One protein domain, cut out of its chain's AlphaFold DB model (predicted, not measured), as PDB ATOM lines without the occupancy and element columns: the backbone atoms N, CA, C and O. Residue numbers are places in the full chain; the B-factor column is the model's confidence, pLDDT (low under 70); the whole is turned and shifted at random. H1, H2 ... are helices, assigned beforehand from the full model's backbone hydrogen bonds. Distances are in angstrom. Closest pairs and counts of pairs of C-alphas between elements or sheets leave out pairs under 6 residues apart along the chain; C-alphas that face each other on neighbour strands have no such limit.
ATOM      1  N   GLN A 263     197.803 144.216  73.131       40.22
ATOM      2  CA  GLN A 263     197.751 145.593  72.704       40.22
ATOM      3  C   GLN A 263     197.937 145.458  71.202       40.22
ATOM      4  O   GLN A 263     198.940 144.854  70.796       40.22
ATOM      5  N   PRO A 264     196.951 145.868  70.384       35.94
ATOM      6  CA  PRO A 264     197.200 145.938  68.961       35.94
ATOM      7  C   PRO A 264     198.514 146.715  68.826       35.94
ATOM      8  O   PRO A 264     198.661 147.741  69.505       35.94
ATOM      9  N   PRO A 265     199.502 146.188  68.082       40.94
ATOM     10  CA  PRO A 265     200.692 146.961  67.794       40.94
ATOM     11  C   PRO A 265     200.237 148.338  67.302       40.94
ATOM     12  O   PRO A 265     199.173 148.453  66.687       40.94
ATOM     13  N   ASP A 266     201.038 149.374  67.534       46.47
ATOM     14  CA  ASP A 266     200.781 150.687  66.927       46.47
ATOM     15  C   ASP A 266     200.605 150.584  65.387       46.47
ATOM     16  O   ASP A 266     200.012 151.468  64.772       46.47
ATOM     17  N   ASP A 267     201.014 149.455  64.786       51.44
ATOM     18  CA  ASP A 267     200.605 148.997  63.460       51.44
ATOM     19  C   ASP A 267     199.408 148.024  63.479       51.44
ATOM     20  O   ASP A 267     199.437 146.931  64.049       51.44
ATOM     21  N   CYS A 268     198.363 148.389  62.735       53.22
ATOM     22  CA  CYS A 268     197.081 147.689  62.604       53.22
ATOM     23  C   CYS A 268     197.125 146.312  61.898       53.22
ATOM     24  O   CYS A 268     196.082 145.808  61.476       53.22
ATOM     25  N   TRP A 269     198.300 145.685  61.778       56.91
ATOM     26  CA  TRP A 269     198.522 144.490  60.964       56.91
ATOM     27  C   TRP A 269     199.308 143.411  61.719       56.91
ATOM     28  O   TRP A 269     200.487 143.568  62.023       56.91
ATOM     29  N   TYR A 270     198.660 142.273  61.969       69.88
ATOM     30  CA  TYR A 270     199.284 141.048  62.484       69.88
ATOM     31  C   TYR A 270     198.666 139.817  61.806       69.88
ATOM     32  O   TYR A 270     197.630 139.925  61.156       69.88
ATOM     33  N   THR A 271     199.273 138.633  61.914       78.50
ATOM     34  CA  THR A 271     198.693 137.414  61.316       78.50
ATOM     35  C   THR A 271     197.504 136.926  62.155       78.50
ATOM     36  O   THR A 271     197.723 136.492  63.290       78.50
ATOM     37  N   PRO A 272     196.260 136.957  61.639       79.06
ATOM     38  CA  PRO A 272     195.095 136.505  62.390       79.06
ATOM     39  C   PRO A 272     195.106 134.980  62.547       79.06
ATOM     40  O   PRO A 272     195.356 134.244  61.591       79.06
ATOM     41  N   LYS A 273     194.814 134.495  63.756       76.75
ATOM     42  CA  LYS A 273     194.776 133.064  64.105       76.75
ATOM     43  C   LYS A 273     193.357 132.555  64.363       76.75
ATOM     44  O   LYS A 273     193.110 131.364  64.203       76.75
ATOM     45  N   LYS A 274     192.431 133.444  64.721       77.50
ATOM     46  CA  LYS A 274     190.992 133.186  64.907       77.50
ATOM     47  C   LYS A 274     190.162 134.303  64.272       77.50
ATOM     48  O   LYS A 274     190.681 135.380  63.986       77.50
ATOM     49  N   GLY A 275     188.876 134.061  64.026       79.88
ATOM     50  CA  GLY A 275     188.005 135.029  63.364       79.88
ATOM     51  C   GLY A 275     187.886 136.362  64.103       79.88
ATOM     52  O   GLY A 275     187.744 137.389  63.446       79.88
ATOM     53  N   GLU A 276     188.014 136.350  65.431       79.75
ATOM     54  CA  GLU A 276     188.086 137.546  66.284       79.75
ATOM     55  C   GLU A 276     189.232 138.482  65.860       79.75
ATOM     56  O   GLU A 276     189.000 139.664  65.628       79.75
ATOM     57  N   ASP A 277     190.420 137.936  65.589       79.44
ATOM     58  CA  ASP A 277     191.598 138.720  65.193       79.44
ATOM     59  C   ASP A 277     191.380 139.474  63.869       79.44
ATOM     60  O   ASP A 277     191.855 140.589  63.666       79.44
ATOM     61  N   VAL A 278     190.632 138.863  62.944       82.81
ATOM     62  CA  VAL A 278     190.277 139.471  61.653       82.81
ATOM     63  C   VAL A 278     189.297 140.632  61.851       82.81
ATOM     64  O   VAL A 278     189.332 141.610  61.101       82.81
ATOM     65  N   GLN A 279     188.403 140.527  62.840       81.00
ATOM     66  CA  GLN A 279     187.458 141.592  63.170       81.00
ATOM     67  C   GLN A 279     188.155 142.759  63.868       81.00
ATOM     68  O   GLN A 279     187.899 143.903  63.497       81.00
ATOM     69  N   ASP A 280     189.076 142.476  64.787       77.75
ATOM     70  CA  ASP A 280     189.871 143.488  65.487       77.75
ATOM     71  C   ASP A 280     190.689 144.336  64.503       77.75
ATOM     72  O   ASP A 280     190.665 145.568  64.559       77.75
ATOM     73  N   GLN A 281     191.325 143.701  63.514       80.44
ATOM     74  CA  GLN A 281     192.044 144.416  62.451       80.44
ATOM     75  C   GLN A 281     191.106 145.247  61.561       80.44
ATOM     76  O   GLN A 281     191.436 146.367  61.170       80.44
ATOM     77  N   LEU A 282     189.898 144.754  61.266       77.38
ATOM     78  CA  LEU A 282     188.912 145.496  60.471       77.38
ATOM     79  C   LEU A 282     188.350 146.722  61.215       77.38
ATOM     80  O   LEU A 282     188.086 147.760  60.595       77.38
ATOM     81  N   LEU A 283     188.189 146.614  62.535       76.00
ATOM     82  CA  LEU A 283     187.840 147.731  63.414       76.00
ATOM     83  C   LEU A 283     188.968 148.768  63.451       76.00
ATOM     84  O   LEU A 283     188.689 149.961  63.307       76.00
ATOM     85  N   ALA A 284     190.227 148.327  63.531       72.88
ATOM     86  CA  ALA A 284     191.391 149.209  63.483       72.88
ATOM     87  C   ALA A 284     191.459 150.014  62.170       72.88
ATOM     88  O   ALA A 284     191.589 151.236  62.213       72.88
ATOM     89  N   ILE A 285     191.253 149.381  61.007       70.88
ATOM     90  CA  ILE A 285     191.226 150.077  59.701       70.88
ATOM     91  C   ILE A 285     190.080 151.099  59.637       70.88
ATOM     92  O   ILE A 285     190.259 152.220  59.162       70.88
ATOM     93  N   SER A 286     188.898 150.726  60.135       68.44
ATOM     94  CA  SER A 286     187.723 151.607  60.119       68.44
ATOM     95  C   SER A 286     187.891 152.821  61.045       68.44
ATOM     96  O   SER A 286     187.338 153.885  60.767       68.44
ATOM     97  N   SER A 287     188.673 152.683  62.121       66.56
ATOM     98  CA  SER A 287     188.973 153.762  63.074       66.56
ATOM     99  C   SER A 287     189.915 154.839  62.516       66.56
ATOM    100  O   SER A 287     189.850 155.986  62.950       66.56
ATOM    101  N   GLN A 288     190.714 154.521  61.490       70.75
ATOM    102  CA  GLN A 288     191.632 155.456  60.817       70.75
ATOM    103  C   GLN A 288     190.940 156.366  59.779       70.75
ATOM    104  O   GLN A 288     191.600 156.942  58.920       70.75
ATOM    105  N   GLN A 289     189.606 156.486  59.818       56.97
ATOM    106  CA  GLN A 289     188.782 157.239  58.852       56.97
ATOM    107  C   GLN A 289     188.916 156.784  57.383       56.97
ATOM    108  O   GLN A 289     188.422 157.449  56.471       56.97
ATOM    109  N   ILE A 290     189.513 155.617  57.133       67.56
ATOM    110  CA  ILE A 290     189.574 155.013  55.803       67.56
ATOM    111  C   ILE A 290     188.266 154.257  55.570       67.56
ATOM    112  O   ILE A 290     187.985 153.234  56.195       67.56
ATOM    113  N   ALA A 291     187.436 154.753  54.651       71.00
ATOM    114  CA  ALA A 291     186.190 154.086  54.295       71.00
ATOM    115  C   ALA A 291     186.481 152.738  53.614       71.00
ATOM    116  O   ALA A 291     186.861 152.690  52.447       71.00
ATOM    117  N   VAL A 292     186.269 151.626  54.327       74.75
ATOM    118  CA  VAL A 292     186.488 150.280  53.776       74.75
ATOM    119  C   VAL A 292     185.337 149.894  52.833       74.75
ATOM    120  O   VAL A 292     184.181 149.788  53.281       74.75
ATOM    121  N   PRO A 293     185.610 149.616  51.543       84.81
ATOM    122  CA  PRO A 293     184.605 149.161  50.588       84.81
ATOM    123  C   PRO A 293     183.851 147.909  51.059       84.81
ATOM    124  O   PRO A 293     184.385 147.036  51.747       84.81
ATOM    125  N   ARG A 294     182.580 147.786  50.655       81.56
ATOM    126  CA  ARG A 294     181.709 146.656  51.039       81.56
ATOM    127  C   ARG A 294     182.252 145.298  50.568       81.56
ATOM    128  O   ARG A 294     182.034 144.288  51.242       81.56
ATOM    129  N   SER A 295     182.958 145.275  49.438       83.50
ATOM    130  CA  SER A 295     183.656 144.098  48.907       83.50
ATOM    131  C   SER A 295     184.731 143.605  49.875       83.50
ATOM    132  O   SER A 295     184.715 142.435  50.249       83.50
ATOM    133  N   ILE A 296     185.577 144.510  50.373       78.88
ATOM    134  CA  ILE A 296     186.637 144.206  51.342       78.88
ATOM    135  C   ILE A 296     186.033 143.721  52.667       78.88
ATOM    136  O   ILE A 296     186.381 142.640  53.132       78.88
ATOM    137  N   ARG A 297     185.021 144.408  53.217       80.69
ATOM    138  CA  ARG A 297     184.303 143.935  54.425       80.69
ATOM    139  C   ARG A 297     183.706 142.535  54.268       80.69
ATOM    140  O   ARG A 297     183.682 141.742  55.207       80.69
ATOM    141  N   THR A 298     183.206 142.217  53.077       84.19
ATOM    142  CA  THR A 298     182.660 140.886  52.784       84.19
ATOM    143  C   THR A 298     183.757 139.830  52.703       84.19
ATOM    144  O   THR A 298     183.554 138.720  53.189       84.19
ATOM    145  N   LEU A 299     184.912 140.179  52.141       84.62
ATOM    146  CA  LEU A 299     186.070 139.299  52.029       84.62
ATOM    147  C   LEU A 299     186.656 138.970  53.410       84.62
ATOM    148  O   LEU A 299     186.823 137.796  53.731       84.62
ATOM    149  N   PHE A 300     186.824 139.973  54.275       84.00
ATOM    150  CA  PHE A 300     187.285 139.790  55.657       84.00
ATOM    151  C   PHE A 300     186.321 138.940  56.494       84.00
ATOM    152  O   PHE A 300     186.743 138.030  57.200       84.00
ATOM    153  N   ARG A 301     185.005 139.144  56.358       83.19
ATOM    154  CA  ARG A 301     184.002 138.299  57.030       83.19
ATOM    155  C   ARG A 301     184.051 136.841  56.565       83.19
ATOM    156  O   ARG A 301     183.860 135.937  57.374       83.19
ATOM    157  N   LYS A 302     184.302 136.597  55.273       86.50
ATOM    158  CA  LYS A 302     184.507 135.235  54.753       86.50
ATOM    159  C   LYS A 302     185.788 134.615  55.316       86.50
ATOM    160  O   LYS A 302     185.745 133.456  55.716       86.50
ATOM    161  N   ALA A 303     186.874 135.383  55.398       84.12
ATOM    162  CA  ALA A 303     188.137 134.938  55.985       84.12
ATOM    163  C   ALA A 303     187.991 134.599  57.479       84.12
ATOM    164  O   ALA A 303     188.382 133.512  57.889       84.12
ATOM    165  N   SER A 304     187.337 135.464  58.263       86.12
ATOM    166  CA  SER A 304     187.001 135.218  59.674       86.12
ATOM    167  C   SER A 304     186.218 133.913  59.839       86.12
ATOM    168  O   SER A 304     186.653 133.027  60.567       86.12
ATOM    169  N   LYS A 305     185.132 133.735  59.073       85.88
ATOM    170  CA  LYS A 305     184.317 132.513  59.132       85.88
ATOM    171  C   LYS A 305     185.106 131.258  58.750       85.88
ATOM    172  O   LYS A 305     184.910 130.214  59.363       85.88
ATOM    173  N   ALA A 306     185.971 131.339  57.739       85.06
ATOM    174  CA  ALA A 306     186.813 130.218  57.327       85.06
ATOM    175  C   ALA A 306     187.838 129.846  58.409       85.06
ATOM    176  O   ALA A 306     188.056 128.663  58.670       85.06
ATOM    177  N   LEU A 307     188.425 130.848  59.064       82.19
ATOM    178  CA  LEU A 307     189.398 130.671  60.137       82.19
ATOM    179  C   LEU A 307     188.758 130.070  61.395       82.19
ATOM    180  O   LEU A 307     189.334 129.168  62.003       82.19
ATOM    181  N   ASP A 308     187.536 130.487  61.733       83.19
ATOM    182  CA  ASP A 308     186.752 129.880  62.814       83.19
ATOM    183  C   ASP A 308     186.396 128.422  62.503       83.19
ATOM    184  O   ASP A 308     186.546 127.551  63.361       83.19
ATOM    185  N   LEU A 309     186.005 128.125  61.255       83.44
ATOM    186  CA  LEU A 309     185.725 126.755  60.815       83.44
ATOM    187  C   LEU A 309     186.965 125.865  60.944       83.44
ATOM    188  O   LEU A 309     186.887 124.765  61.489       83.44
ATOM    189  N   LYS A 310     188.125 126.362  60.495       80.12
ATOM    190  CA  LYS A 310     189.402 125.645  60.600       80.12
ATOM    191  C   LYS A 310     189.866 125.495  62.042       80.12
ATOM    192  O   LYS A 310     190.466 124.477  62.382       80.12
ATOM    193  N   SER A 311     189.575 126.468  62.899       74.31
ATOM    194  CA  SER A 311     189.869 126.385  64.331       74.31
ATOM    195  C   SER A 311     189.008 125.321  65.016       74.31
ATOM    196  O   SER A 311     189.531 124.529  65.800       74.31
ATOM    197  N   ALA A 312     187.718 125.244  64.673       76.44
ATOM    198  CA  ALA A 312     186.804 124.213  65.162       76.44
ATOM    199  C   ALA A 312     187.203 122.809  64.676       76.44
ATOM    200  O   ALA A 312     187.290 121.883  65.480       76.44
ATOM    201  N   GLU A 313     187.531 122.660  63.392       81.19
ATOM    202  CA  GLU A 313     188.028 121.405  62.814       81.19
ATOM    203  C   GLU A 313     189.321 120.944  63.504       81.19
ATOM    204  O   GLU A 313     189.431 119.796  63.929       81.19
ATOM    205  N   ASN A 314     190.275 121.857  63.722       71.94
ATOM    206  CA  ASN A 314     191.495 121.556  64.472       71.94
ATOM    207  C   ASN A 314     191.211 121.138  65.919       71.94
ATOM    208  O   ASN A 314     191.914 120.281  66.455       71.94
ATOM    209  N   ALA A 315     190.214 121.734  66.575       69.31
ATOM    210  CA  ALA A 315     189.829 121.352  67.930       69.31
ATOM    211  C   ALA A 315     189.259 119.924  67.978       69.31
ATOM    212  O   ALA A 315     189.645 119.155  68.862       69.31
ATOM    213  N   ILE A 316     188.422 119.555  67.001       79.94
ATOM    214  CA  ILE A 316     187.872 118.200  66.843       79.94
ATOM    215  C   ILE A 316     189.005 117.203  66.590       79.94
ATOM    216  O   ILE A 316     189.192 116.285  67.385       79.94
ATOM    217  N   LEU A 317     189.855 117.454  65.590       78.19
ATOM    218  CA  LEU A 317     190.991 116.585  65.260       78.19
ATOM    219  C   LEU A 317     191.958 116.404  66.440       78.19
ATOM    220  O   LEU A 317     192.502 115.320  66.658       78.19
ATOM    221  N   ARG A 318     192.184 117.453  67.238       72.50
ATOM    222  CA  ARG A 318     192.985 117.359  68.471       72.50
ATOM    223  C   ARG A 318     192.297 116.523  69.549       72.50
ATOM    224  O   ARG A 318     192.996 115.901  70.348       72.50
ATOM    225  N   SER A 319     190.968 116.516  69.614       70.75
ATOM    226  CA  SER A 319     190.218 115.610  70.487       70.75
ATOM    227  C   SER A 319     190.360 114.165  70.024       70.75
ATOM    228  O   SER A 319     190.846 113.342  70.795       70.75
ATOM    229  N   ASP A 320     190.103 113.893  68.747       75.50
ATOM    230  CA  ASP A 320     190.199 112.546  68.174       75.50
ATOM    231  C   ASP A 320     191.612 111.979  68.318       75.50
ATOM    232  O   ASP A 320     191.804 110.836  68.727       75.50
ATOM    233  N   LYS A 321     192.639 112.808  68.086       71.62
ATOM    234  CA  LYS A 321     194.039 112.426  68.304       71.62
ATOM    235  C   LYS A 321     194.328 112.083  69.766       71.62
ATOM    236  O   LYS A 321     195.154 111.206  70.024       71.62
ATOM    237  N   ARG A 322     193.697 112.762  70.731       69.19
ATOM    238  CA  ARG A 322     193.822 112.420  72.159       69.19
ATOM    239  C   ARG A 322     193.132 111.094  72.463       69.19
ATOM    240  O   ARG A 322     193.722 110.277  73.166       69.19
ATOM    241  N   ASP A 323     191.951 110.853  71.911       69.31
ATOM    242  CA  ASP A 323     191.193 109.627  72.169       69.31
ATOM    243  C   ASP A 323     191.824 108.402  71.495       69.31
ATOM    244  O   ASP A 323     192.011 107.377  72.150       69.31
ATOM    245  N   LEU A 324     192.305 108.532  70.257       71.44
ATOM    246  CA  LEU A 324     193.115 107.510  69.583       71.44
ATOM    247  C   LEU A 324     194.401 107.205  70.353       71.44
ATOM    248  O   LEU A 324     194.755 106.041  70.534       71.44
ATOM    249  N   LYS A 325     195.093 108.229  70.873       68.50
ATOM    250  CA  LYS A 325     196.254 108.013  71.751       68.50
ATOM    251  C   LYS A 325     195.870 107.260  73.025       68.50
ATOM    252  O   LYS A 325     196.623 106.389  73.447       68.50
ATOM    253  N   LYS A 326     194.718 107.557  73.636       67.38
ATOM    254  CA  LYS A 326     194.225 106.819  74.812       67.38
ATOM    255  C   LYS A 326     193.913 105.360  74.477       67.38
ATOM    256  O   LYS A 326     194.301 104.491  75.250       67.38
ATOM    257  N   GLN A 327     193.271 105.091  73.339       68.38
ATOM    258  CA  GLN A 327     193.000 103.728  72.866       68.38
ATOM    259  C   GLN A 327     194.301 102.962  72.607       68.38
ATOM    260  O   GLN A 327     194.458 101.840  73.079       68.38
ATOM    261  N   LEU A 328     195.274 103.599  71.949       67.50
ATOM    262  CA  LEU A 328     196.595 103.019  71.714       67.50
ATOM    263  C   LEU A 328     197.315 102.693  73.029       67.50
ATOM    264  O   LEU A 328     197.902 101.626  73.164       67.50
ATOM    265  N   GLU A 329     197.256 103.584  74.020       62.72
ATOM    266  CA  GLU A 329     197.814 103.340  75.354       62.72
ATOM    267  C   GLU A 329     197.087 102.226  76.123       62.72
ATOM    268  O   GLU A 329     197.718 101.547  76.928       62.72
ATOM    269  N   ALA A 330     195.788 102.024  75.892       61.59
ATOM    270  CA  ALA A 330     195.019 100.936  76.499       61.59
ATOM    271  C   ALA A 330     195.327  99.568  75.866       61.59
ATOM    272  O   ALA A 330     195.281  98.553  76.555       61.59
ATOM    273  N   LEU A 331     195.672  99.550  74.575       63.06
ATOM    274  CA  LEU A 331     196.073  98.349  73.834       63.06
ATOM    275  C   LEU A 331     197.545  97.968  74.051       63.06
ATOM    276  O   LEU A 331     197.957  96.864  73.700       63.06
ATOM    277  N   LYS A 332     198.360  98.853  74.638       63.16
ATOM    278  CA  LYS A 332     199.743  98.513  74.990       63.16
ATOM    279  C   LYS A 332     199.757  97.447  76.092       63.16
ATOM    280  O   LYS A 332     199.100  97.628  77.119       63.16
ATOM    281  N   PRO A 333     200.549  96.369  75.947       56.69
ATOM    282  CA  PRO A 333     200.611  95.322  76.954       56.69
ATOM    283  C   PRO A 333     201.120  95.890  78.283       56.69
ATOM    284  O   PRO A 333     202.204  96.481  78.358       56.69
TER     285      PRO A 333
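AT A GLANCE: This is residues 263 to 333 of the 397 residues of the protein "HTH CENPB-type domain-containing protein" of Monosporascus sp. CRB-9-2 (UniProt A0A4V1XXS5). This is a lopsided helical hairpin, with short H1 folded back beside the first part of long H2; residues 313 to 333, mostly the far part of H2, stick out free. The printed part has 71 residues with two named helices, H1 then H2, and no named strand: all helix. It is an extended rod, 65 by 26 by 11 A, with a radius of gyration of the C-alphas of 18.7 A.

IN THESE COORDINATES: Start at residues 263 to 274, which hold no named element. Find C-alpha 275 at (188.005, 135.029, 63.364); from there H1 runs to residue 287, 18.8 A. H2, residues 294 to 331, covers 55.3 A and ends at C-alpha 331, (196.073, 98.349, 73.834).

HOW THE PARTS SIT: H1 and H2 form a helical hairpin, running opposite ways at a shallow tilt of 23 degrees. They touch, H2 with residues 297 to 308 alone; the closest C-alphas, Gly 275 and Ser 304, are 3.8 A apart. In both helices every O i to N i+4 pair is within hydrogen-bond range.

THE WHOLE: The farthest C-alphas, Gln 289 and Pro 333, are 65.6 A apart. The printed part has no cut, and the H1 to H2 link is short. Look for pLDDT under 70 at 24 residues, among them 263 to 270 and 325 to 333.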